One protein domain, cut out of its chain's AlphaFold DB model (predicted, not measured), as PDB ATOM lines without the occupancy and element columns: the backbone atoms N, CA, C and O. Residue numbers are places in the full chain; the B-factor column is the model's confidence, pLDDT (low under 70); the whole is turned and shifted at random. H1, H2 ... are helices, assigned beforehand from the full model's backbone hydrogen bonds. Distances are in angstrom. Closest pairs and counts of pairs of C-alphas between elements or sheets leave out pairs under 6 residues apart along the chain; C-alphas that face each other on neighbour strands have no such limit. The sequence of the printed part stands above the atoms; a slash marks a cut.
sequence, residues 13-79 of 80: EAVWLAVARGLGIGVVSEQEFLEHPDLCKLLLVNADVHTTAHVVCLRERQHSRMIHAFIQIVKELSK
ATOM      1  N   GLU A  13      41.053 148.938  46.187       91.62
ATOM      2  CA  GLU A  13      42.279 149.441  46.811       91.62
ATOM      3  C   GLU A  13      42.211 149.333  48.339       91.62
ATOM      4  O   GLU A  13      43.191 148.973  48.990       91.62
ATOM      5  N   ALA A  14      41.038 149.595  48.918       92.75
ATOM      6  CA  ALA A  14      40.825 149.451  50.351       92.75
ATOM      7  C   ALA A  14      40.856 147.977  50.802       92.75
ATOM      8  O   ALA A  14      41.398 147.694  51.872       92.75
ATOM      9  N   VAL A  15      40.361 147.034  49.987       93.06
ATOM     10  CA  VAL A  15      40.511 145.588  50.254       93.06
ATOM     11  C   VAL A  15      41.989 145.196  50.291       93.06
ATOM     12  O   VAL A  15      42.414 144.510  51.219       93.06
ATOM     13  N   TRP A  16      42.791 145.667  49.334       93.06
ATOM     14  CA  TRP A  16      44.233 145.390  49.302       93.06
ATOM     15  C   TRP A  16      44.942 145.908  50.538       93.06
ATOM     16  O   TRP A  16      45.676 145.163  51.185       93.06
ATOM     17  N   LEU A  17      44.685 147.166  50.901       93.31
ATOM     18  CA  LEU A  17      45.287 147.765  52.082       93.31
ATOM     19  C   LEU A  17      44.870 147.030  53.364       93.31
ATOM     20  O   LEU A  17      45.709 146.816  54.234       93.31
ATOM     21  N   ALA A  18      43.608 146.607  53.481       94.00
ATOM     22  CA  ALA A  18      43.139 145.834  54.630       94.00
ATOM     23  C   ALA A  18      43.881 144.490  54.753       94.00
ATOM     24  O   ALA A  18      44.367 144.150  55.834       94.00
ATOM     25  N   VAL A  19      44.030 143.753  53.648       94.44
ATOM     26  CA  VAL A  19      44.765 142.477  53.628       94.44
ATOM     27  C   VAL A  19      46.244 142.692  53.957       94.44
ATOM     28  O   VAL A  19      46.767 142.018  54.842       94.44
ATOM     29  N   ALA A  20      46.897 143.682  53.340       94.25
ATOM     30  CA  ALA A  20      48.300 144.019  53.607       94.25
ATOM     31  C   ALA A  20      48.544 144.440  55.070       94.25
ATOM     32  O   ALA A  20      49.635 144.262  55.607       94.25
ATOM     33  N   ARG A  21      47.522 144.981  55.746       94.12
ATOM     34  CA  ARG A  21      47.557 145.330  57.177       94.12
ATOM     35  C   ARG A  21      47.158 144.178  58.102       94.12
ATOM     36  O   ARG A  21      47.053 144.388  59.308       94.12
ATOM     37  N   GLY A  22      46.957 142.978  57.565       93.50
ATOM     38  CA  GLY A  22      46.691 141.771  58.342       93.50
ATOM     39  C   GLY A  22      45.243 141.614  58.806       93.50
ATOM     40  O   GLY A  22      44.994 140.837  59.724       93.50
ATOM     41  N   LEU A  23      44.277 142.315  58.198       93.44
ATOM     42  CA  LEU A  23      42.864 142.200  58.591       93.44
ATOM     43  C   LEU A  23      42.216 140.876  58.142       93.44
ATOM     44  O   LEU A  23      41.129 140.546  58.613       93.44
ATOM     45  N   GLY A  24      42.856 140.109  57.250       92.00
ATOM     46  CA  GLY A  24      42.379 138.792  56.823       92.00
ATOM     47  C   GLY A  24      42.612 138.514  55.339       92.00
ATOM     48  O   GLY A  24      43.650 138.872  54.791       92.00
ATOM     49  N   ILE A  25      41.636 137.859  54.700       92.31
ATOM     50  CA  ILE A  25      41.656 137.475  53.281       92.31
ATOM     51  C   ILE A  25      40.592 138.281  52.532       92.31
ATOM     52  O   ILE A  25      39.456 138.390  52.994       92.31
ATOM     53  N   GLY A  26      40.956 138.813  51.366       91.69
ATOM     54  CA  GLY A  26      40.049 139.490  50.440       91.69
ATOM     55  C   GLY A  26      39.884 138.705  49.140       91.69
ATOM     56  O   GLY A  26      40.746 137.905  48.776       91.69
ATOM     57  N   VAL A  27      38.782 138.950  48.432       89.81
ATOM     58  CA  VAL A  27      38.512 138.376  47.106       89.81
ATOM     59  C   VAL A  27      38.386 139.525  46.111       89.81
ATOM     60  O   VAL A  27      37.620 140.456  46.345       89.81
ATOM     61  N   VAL A  28      39.150 139.466  45.022       89.25
ATOM     62  CA  VAL A  28      39.125 140.429  43.907       89.25
ATOM     63  C   VAL A  28      39.188 139.668  42.585       89.25
ATOM     64  O   VAL A  28      39.600 138.503  42.570       89.25
ATOM     65  N   SER A  29      38.797 140.303  41.477       88.44
ATOM     66  CA  SER A  29      38.998 139.704  40.154       88.44
ATOM     67  C   SER A  29      40.493 139.539  39.857       88.44
ATOM     68  O   SER A  29      41.324 140.345  40.279       88.44
ATOM     69  N   GLU A  30      40.860 138.507  39.097       87.38
ATOM     70  CA  GLU A  30      42.253 138.305  38.682       87.38
ATOM     71  C   GLU A  30      42.778 139.483  37.852       87.38
ATOM     72  O   GLU A  30      43.899 139.928  38.072       87.38
ATOM     73  N   GLN A  31      41.946 140.028  36.959       85.38
ATOM     74  CA  GLN A  31      42.281 141.189  36.121       85.38
ATOM     75  C   GLN A  31      42.521 142.462  36.932       85.38
ATOM     76  O   GLN A  31      43.130 143.417  36.462       85.38
ATOM     77  N   GLU A  32      41.972 142.488  38.136       84.44
ATOM     78  CA  GLU A  32      42.015 143.629  39.015       84.44
ATOM     79  C   GLU A  32      43.252 143.614  39.906       84.44
ATOM     80  O   GLU A  32      43.681 144.689  40.313       84.44
ATOM     81  N   PHE A  33      43.825 142.437  40.193       88.06
ATOM     82  CA  PHE A  33      44.991 142.271  41.057       88.06
ATOM     83  C   PHE A  33      46.283 142.745  40.382       88.06
ATOM     84  O   PHE A  33      46.682 142.235  39.338       88.06
ATOM     85  N   LEU A  34      46.971 143.682  41.034       84.12
ATOM     86  CA  LEU A  34      48.337 144.071  40.694       84.12
ATOM     87  C   LEU A  34      49.293 143.460  41.719       84.12
ATOM     88  O   LEU A  34      48.988 143.437  42.913       84.12
ATOM     89  N   GLU A  35      50.449 142.980  41.258       86.69
ATOM     90  CA  GLU A  35      51.487 142.459  42.148       86.69
ATOM     91  C   GLU A  35      51.883 143.518  43.184       86.69
ATOM     92  O   GLU A  35      52.142 144.676  42.851       86.69
ATOM     93  N   HIS A  36      51.919 143.118  44.454       88.69
ATOM     94  CA  HIS A  36      52.235 144.005  45.566       88.69
ATOM     95  C   HIS A  36      53.126 143.266  46.575       88.69
ATOM     96  O   HIS A  36      52.795 142.131  46.922       88.69
ATOM     97  N   PRO A  37      54.212 143.881  47.088       91.00
ATOM     98  CA  PRO A  37      55.172 143.208  47.971       91.00
ATOM     99  C   PRO A  37      54.547 142.559  49.212       91.00
ATOM    100  O   PRO A  37      54.963 141.482  49.626       91.00
ATOM    101  N   ASP A  38      53.517 143.200  49.769       94.44
ATOM    102  CA  ASP A  38      52.846 142.754  50.997       94.44
ATOM    103  C   ASP A  38      51.610 141.867  50.749       94.44
ATOM    104  O   ASP A  38      50.857 141.586  51.681       94.44
ATOM    105  N   LEU A  39      51.348 141.456  49.502       94.62
ATOM    106  CA  LEU A  39      50.187 140.634  49.152       94.62
ATOM    107  C   LEU A  39      50.611 139.340  48.463       94.62
ATOM    108  O   LEU A  39      51.453 139.325  47.571       94.62
ATOM    109  N   CYS A  40      49.946 138.247  48.830       92.56
ATOM    110  CA  CYS A  40      50.093 136.961  48.166       92.56
ATOM    111  C   CYS A  40      48.773 136.585  47.488       92.56
ATOM    112  O   CYS A  40      47.723 136.541  48.132       92.56
ATOM    113  N   LYS A  41      48.829 136.307  46.184       91.69
ATOM    114  CA  LYS A  41      47.680 135.820  45.418       91.69
ATOM    115  C   LYS A  41      47.432 134.346  45.738       91.69
ATOM    116  O   LYS A  41      48.330 133.518  45.607       91.69
ATOM    117  N   LEU A  42      46.190 134.019  46.086       90.94
ATOM    118  CA  LEU A  42      45.724 132.644  46.262       90.94
ATOM    119  C   LEU A  42      44.805 132.264  45.101       90.94
ATOM    120  O   LEU A  42      43.877 133.001  44.773       90.94
ATOM    121  N   LEU A  43      45.062 131.113  44.481       87.25
ATOM    122  CA  LEU A  43      44.217 130.588  43.413       87.25
ATOM    123  C   LEU A  43      43.043 129.811  44.007       87.25
ATOM    124  O   LEU A  43      43.228 128.923  44.840       87.25
ATOM    125  N   LEU A  44      41.833 130.120  43.544       86.88
ATOM    126  CA  LEU A  44      40.662 129.302  43.826       86.88
ATOM    127  C   LEU A  44      40.718 128.051  42.942       86.88
ATOM    128  O   LEU A  44      40.727 128.149  41.719       86.88
ATOM    129  N   VAL A  45      40.765 126.875  43.566       89.31
ATOM    130  CA  VAL A  45      40.736 125.573  42.884       89.31
ATOM    131  C   VAL A  45      39.414 124.868  43.164       89.31
ATOM    132  O   VAL A  45      38.836 125.040  44.236       89.31
ATOM    133  N   ASN A  46      38.944 124.049  42.218       89.12
ATOM    134  CA  ASN A  46      37.681 123.303  42.333       89.12
ATOM    135  C   ASN A  46      36.461 124.198  42.630       89.12
ATOM    136  O   ASN A  46      35.550 123.800  43.356       89.12
ATOM    137  N   ALA A  47      36.461 125.418  42.093       84.44
ATOM    138  CA  ALA A  47      35.378 126.374  42.249       84.44
ATOM    139  C   ALA A  47      35.029 126.972  40.883       84.44
ATOM    140  O   ALA A  47      35.913 127.419  40.159       84.44
ATOM    141  N   ASP A  48      33.741 126.967  40.552       86.62
ATOM    142  CA  ASP A  48      33.195 127.619  39.362       86.62
ATOM    143  C   ASP A  48      32.817 129.061  39.738       86.62
ATOM    144  O   ASP A  48      31.741 129.319  40.283       86.62
ATOM    145  N   VAL A  49      33.779 129.980  39.597       85.81
ATOM    146  CA  VAL A  49      33.646 131.388  40.000       85.81
ATOM    147  C   VAL A  49      34.060 132.276  38.839       85.81
ATOM    148  O   VAL A  49      35.225 132.300  38.444       85.81
ATOM    149  N   HIS A  50      33.110 133.055  38.330       86.69
ATOM    150  CA  HIS A  50      33.328 133.957  37.207       86.69
ATOM    151  C   HIS A  50      32.758 135.342  37.501       86.69
ATOM    152  O   HIS A  50      31.717 135.483  38.139       86.69
ATOM    153  N   THR A  51      33.446 136.368  37.005       87.25
ATOM    154  CA  THR A  51      32.939 137.744  36.987       87.25
ATOM    155  C   THR A  51      32.515 138.076  35.566       87.25
ATOM    156  O   THR A  51      33.305 137.932  34.635       87.25
ATOM    157  N   THR A  52      31.274 138.521  35.385       87.69
ATOM    158  CA  THR A  52      30.763 138.951  34.079       87.69
ATOM    159  C   THR A  52      30.701 140.469  34.032       87.69
ATOM    160  O   THR A  52      29.987 141.097  34.812       87.69
ATOM    161  N   ALA A  53      31.443 141.067  33.104       86.94
ATOM    162  CA  ALA A  53      31.346 142.490  32.822       86.94
ATOM    163  C   ALA A  53      30.257 142.744  31.771       86.94
ATOM    164  O   ALA A  53      30.198 142.068  30.743       86.94
ATOM    165  N   HIS A  54      29.413 143.746  32.011       90.38
ATOM    166  CA  HIS A  54      28.368 144.157  31.077       90.38
ATOM    167  C   HIS A  54      28.550 145.617  30.677       90.38
ATOM    168  O   HIS A  54      28.730 146.490  31.523       90.38
ATOM    169  N   VAL A  55      28.421 145.897  29.379       91.75
ATOM    170  CA  VAL A  55      28.260 147.264  28.881       91.75
ATOM    171  C   VAL A  55      26.775 147.577  28.814       91.75
ATOM    172  O   VAL A  55      26.026 146.942  28.072       91.75
ATOM    173  N   VAL A  56      26.347 148.566  29.597       92.75
ATOM    174  CA  VAL A  56      24.945 148.976  29.701       92.75
ATOM    175  C   VAL A  56      24.760 150.395  29.176       92.75
ATOM    176  O   VAL A  56      25.573 151.282  29.428       92.75
ATOM    177  N   CYS A  57      23.678 150.624  28.432       94.31
ATOM    178  CA  CYS A  57      23.286 151.956  27.979       94.31
ATOM    179  C   CYS A  57      21.769 152.140  28.109       94.31
ATOM    180  O   CYS A  57      21.000 151.186  27.976       94.31
ATOM    181  N   LEU A  58      21.328 153.376  28.372       95.25
ATOM    182  CA  LEU A  58      19.905 153.710  28.336       95.25
ATOM    183  C   LEU A  58      19.375 153.517  26.914       95.25
ATOM    184  O   LEU A  58      19.974 154.012  25.958       95.25
ATOM    185  N   ARG A  59      18.223 152.849  26.785       93.38
ATOM    186  CA  ARG A  59      17.620 152.502  25.488       93.38
ATOM    187  C   ARG A  59      17.451 153.715  24.572       93.38
ATOM    188  O   ARG A  59      17.796 153.650  23.401       93.38
ATOM    189  N   GLU A  60      16.988 154.837  25.111       94.94
ATOM    190  CA  GLU A  60      16.814 156.095  24.367       94.94
ATOM    191  C   GLU A  60      18.137 156.695  23.852       94.94
ATOM    192  O   GLU A  60      18.145 157.432  22.869       94.94
ATOM    193  N   ARG A  61      19.272 156.360  24.482       93.81
ATOM    194  CA  ARG A  61      20.595 156.899  24.141       93.81
ATOM    195  C   ARG A  61      21.425 155.983  23.241       93.81
ATOM    196  O   ARG A  61      22.482 156.410  22.780       93.81
ATOM    197  N   GLN A  62      20.964 154.765  22.952       88.50
ATOM    198  CA  GLN A  62      21.729 153.763  22.191       88.50
ATOM    199  C   GLN A  62      22.121 154.226  20.773       88.50
ATOM    200  O   GLN A  62      23.103 153.749  20.208       88.50
ATOM    201  N   HIS A  63      21.362 155.167  20.201       90.25
ATOM    202  CA  HIS A  63      21.602 155.733  18.870       90.25
ATOM    203  C   HIS A  63      22.395 157.049  18.895       90.25
ATOM    204  O   HIS A  63      22.683 157.606  17.837       90.25
ATOM    205  N   SER A  64      22.774 157.560  20.073       96.62
ATOM    206  CA  SER A  64      23.674 158.712  20.159       96.62
ATOM    207  C   SER A  64      25.015 158.357  19.527       96.62
ATOM    208  O   SER A  64      25.589 157.314  19.840       96.62
ATOM    209  N   ARG A  65      25.538 159.239  18.667       96.69
ATOM    210  CA  ARG A  65      26.766 159.001  17.892       96.69
ATOM    211  C   ARG A  65      27.928 158.503  18.759       96.69
ATOM    212  O   ARG A  65      28.620 157.572  18.366       96.69
ATOM    213  N   MET A  66      28.120 159.103  19.934       96.50
ATOM    214  CA  MET A  66      29.214 158.750  20.844       96.50
ATOM    215  C   MET A  66      29.017 157.369  21.484       96.50
ATOM    216  O   MET A  66      29.937 156.558  21.483       96.50
ATOM    217  N   ILE A  67      27.811 157.077  21.984       95.94
ATOM    218  CA  ILE A  67      27.492 155.781  22.608       95.94
ATOM    219  C   ILE A  67      27.557 154.667  21.569       95.94
ATOM    220  O   ILE A  67      28.125 153.611  21.833       95.94
ATOM    221  N   HIS A  68      27.034 154.915  20.369       93.38
ATOM    222  CA  HIS A  68      27.098 153.959  19.276       93.38
ATOM    223  C   HIS A  68      28.548 153.631  18.905       93.38
ATOM    224  O   HIS A  68      28.896 152.456  18.833       93.38
ATOM    225  N   ALA A  69      29.401 154.647  18.726       94.94
ATOM    226  CA  ALA A  69      30.817 154.448  18.416       94.94
ATOM    227  C   ALA A  69      31.538 153.645  19.512       94.94
ATOM    228  O   ALA A  69      32.241 152.688  19.200       94.94
ATOM    229  N   PHE A  70      31.301 153.969  20.788       94.62
ATOM    230  CA  PHE A  70      31.841 153.199  21.911       94.62
ATOM    231  C   PHE A  70      31.401 151.729  21.862       94.62
ATOM    232  O   PHE A  70      32.237 150.837  21.964       94.62
ATOM    233  N   ILE A  71      30.107 151.460  21.646       92.75
ATOM    234  CA  ILE A  71      29.582 150.090  21.557       92.75
ATOM    235  C   ILE A  71      30.208 149.322  20.383       92.75
ATOM    236  O   ILE A  71      30.452 148.126  20.523       92.75
ATOM    237  N   GLN A  72      30.475 149.968  19.242       92.75
ATOM    238  CA  GLN A  72      31.164 149.302  18.126       92.75
ATOM    239  C   GLN A  72      32.587 148.893  18.508       92.75
ATOM    240  O   GLN A  72      32.943 147.735  18.321       92.75
ATOM    241  N   ILE A  73      33.350 149.789  19.140       94.38
ATOM    242  CA  ILE A  73      34.704 149.479  19.624       94.38
ATOM    243  C   ILE A  73      34.661 148.326  20.630       94.38
ATOM    244  O   ILE A  73      35.432 147.378  20.523       94.38
ATOM    245  N   VAL A  74      33.721 148.357  21.581       93.38
ATOM    246  CA  VAL A  74      33.538 147.253  22.533       93.38
ATOM    247  C   VAL A  74      33.290 145.937  21.799       93.38
ATOM    248  O   VAL A  74      33.921 144.949  22.143       93.38
ATOM    249  N   LYS A  75      32.415 145.905  20.785       90.31
ATOM    250  CA  LYS A  75      32.120 144.683  20.012       90.31
ATOM    251  C   LYS A  75      33.315 144.164  19.214       90.31
ATOM    252  O   LYS A  75      33.422 142.957  19.005       90.31
ATOM    253  N   GLU A  76      34.175 145.054  18.734       92.94
ATOM    254  CA  GLU A  76      35.417 144.684  18.053       92.94
ATOM    255  C   GLU A  76      36.411 144.048  19.030       92.94
ATOM    256  O   GLU A  76      37.007 143.020  18.712       92.94
ATOM    257  N   LEU A  77      36.533 144.617  20.232       89.19
ATOM    258  CA  LEU A  77      37.463 144.162  21.269       89.19
ATOM    259  C   LEU A  77      36.942 142.969  22.084       89.19
ATOM    260  O   LEU A  77      37.739 142.218  22.635       89.19
ATOM    261  N   SER A  78      35.624 142.769  22.162       80.88
ATOM    262  CA  SER A  78      35.003 141.685  22.934       80.88
ATOM    263  C   SER A  78      35.023 140.332  22.219       80.88
ATOM    264  O   SER A  78      34.448 139.378  22.734       80.88
ATOM    265  N   LYS A  79      35.616 140.236  21.019       54.16
ATOM    266  CA  LYS A  79      35.891 138.953  20.360       54.16
ATOM    267  C   LYS A  79      37.127 138.311  20.995       54.16
ATOM    268  O   LYS A  79      38.209 138.340  20.410       54.16
TER     269      LYS A  79
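This is residues 13 to 79 of the 80 residues of the protein "LysR_substrate domain-containing protein" of Candidatus Lambdaproteobacteria bacterium (UniProt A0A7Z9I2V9). With little regular structure, this is an elongated, open chain with a short helix, H1, at one end and a longer one, H2, at the other. From H1 the link makes a loop that folds back towards it by residue 39, then swings out to Asn 46 and turns across to H2. The printed part has 67 residues with two named helices, H1 then H2, and no named strand; its class is all helix, with 21 residues in named elements. It is extended, with a radius of gyration of the C-alphas of 17.9 A and spans of 49 by 27 by 19 A.

Start at H1, residues 13 to 20, and read on to H2, residues 65 to 77: the two are apart, with no C-alpha of one within 8 A of the other. In both, every O i to N i+4 pair is within hydrogen-bond range.

Find C-alpha 13 at (42.279, 149.441, 46.811); from there H1 runs 10.6 A to C-alpha 20. H2 runs 18.6 A from C-alpha 65 at (26.766, 159.001, 17.892) to C-alpha 77 at (37.463, 144.162, 21.269).

Look at Gly 22 and His 63, whose C-alphas are the farthest apart, at 48.8 A. The link, residues 21 to 64, is long. The printed part has no cut; of its residues in this predicted model, residue 79 is the one printed residue with pLDDT under 70, and the mean pLDDT of the printed part is 90.5.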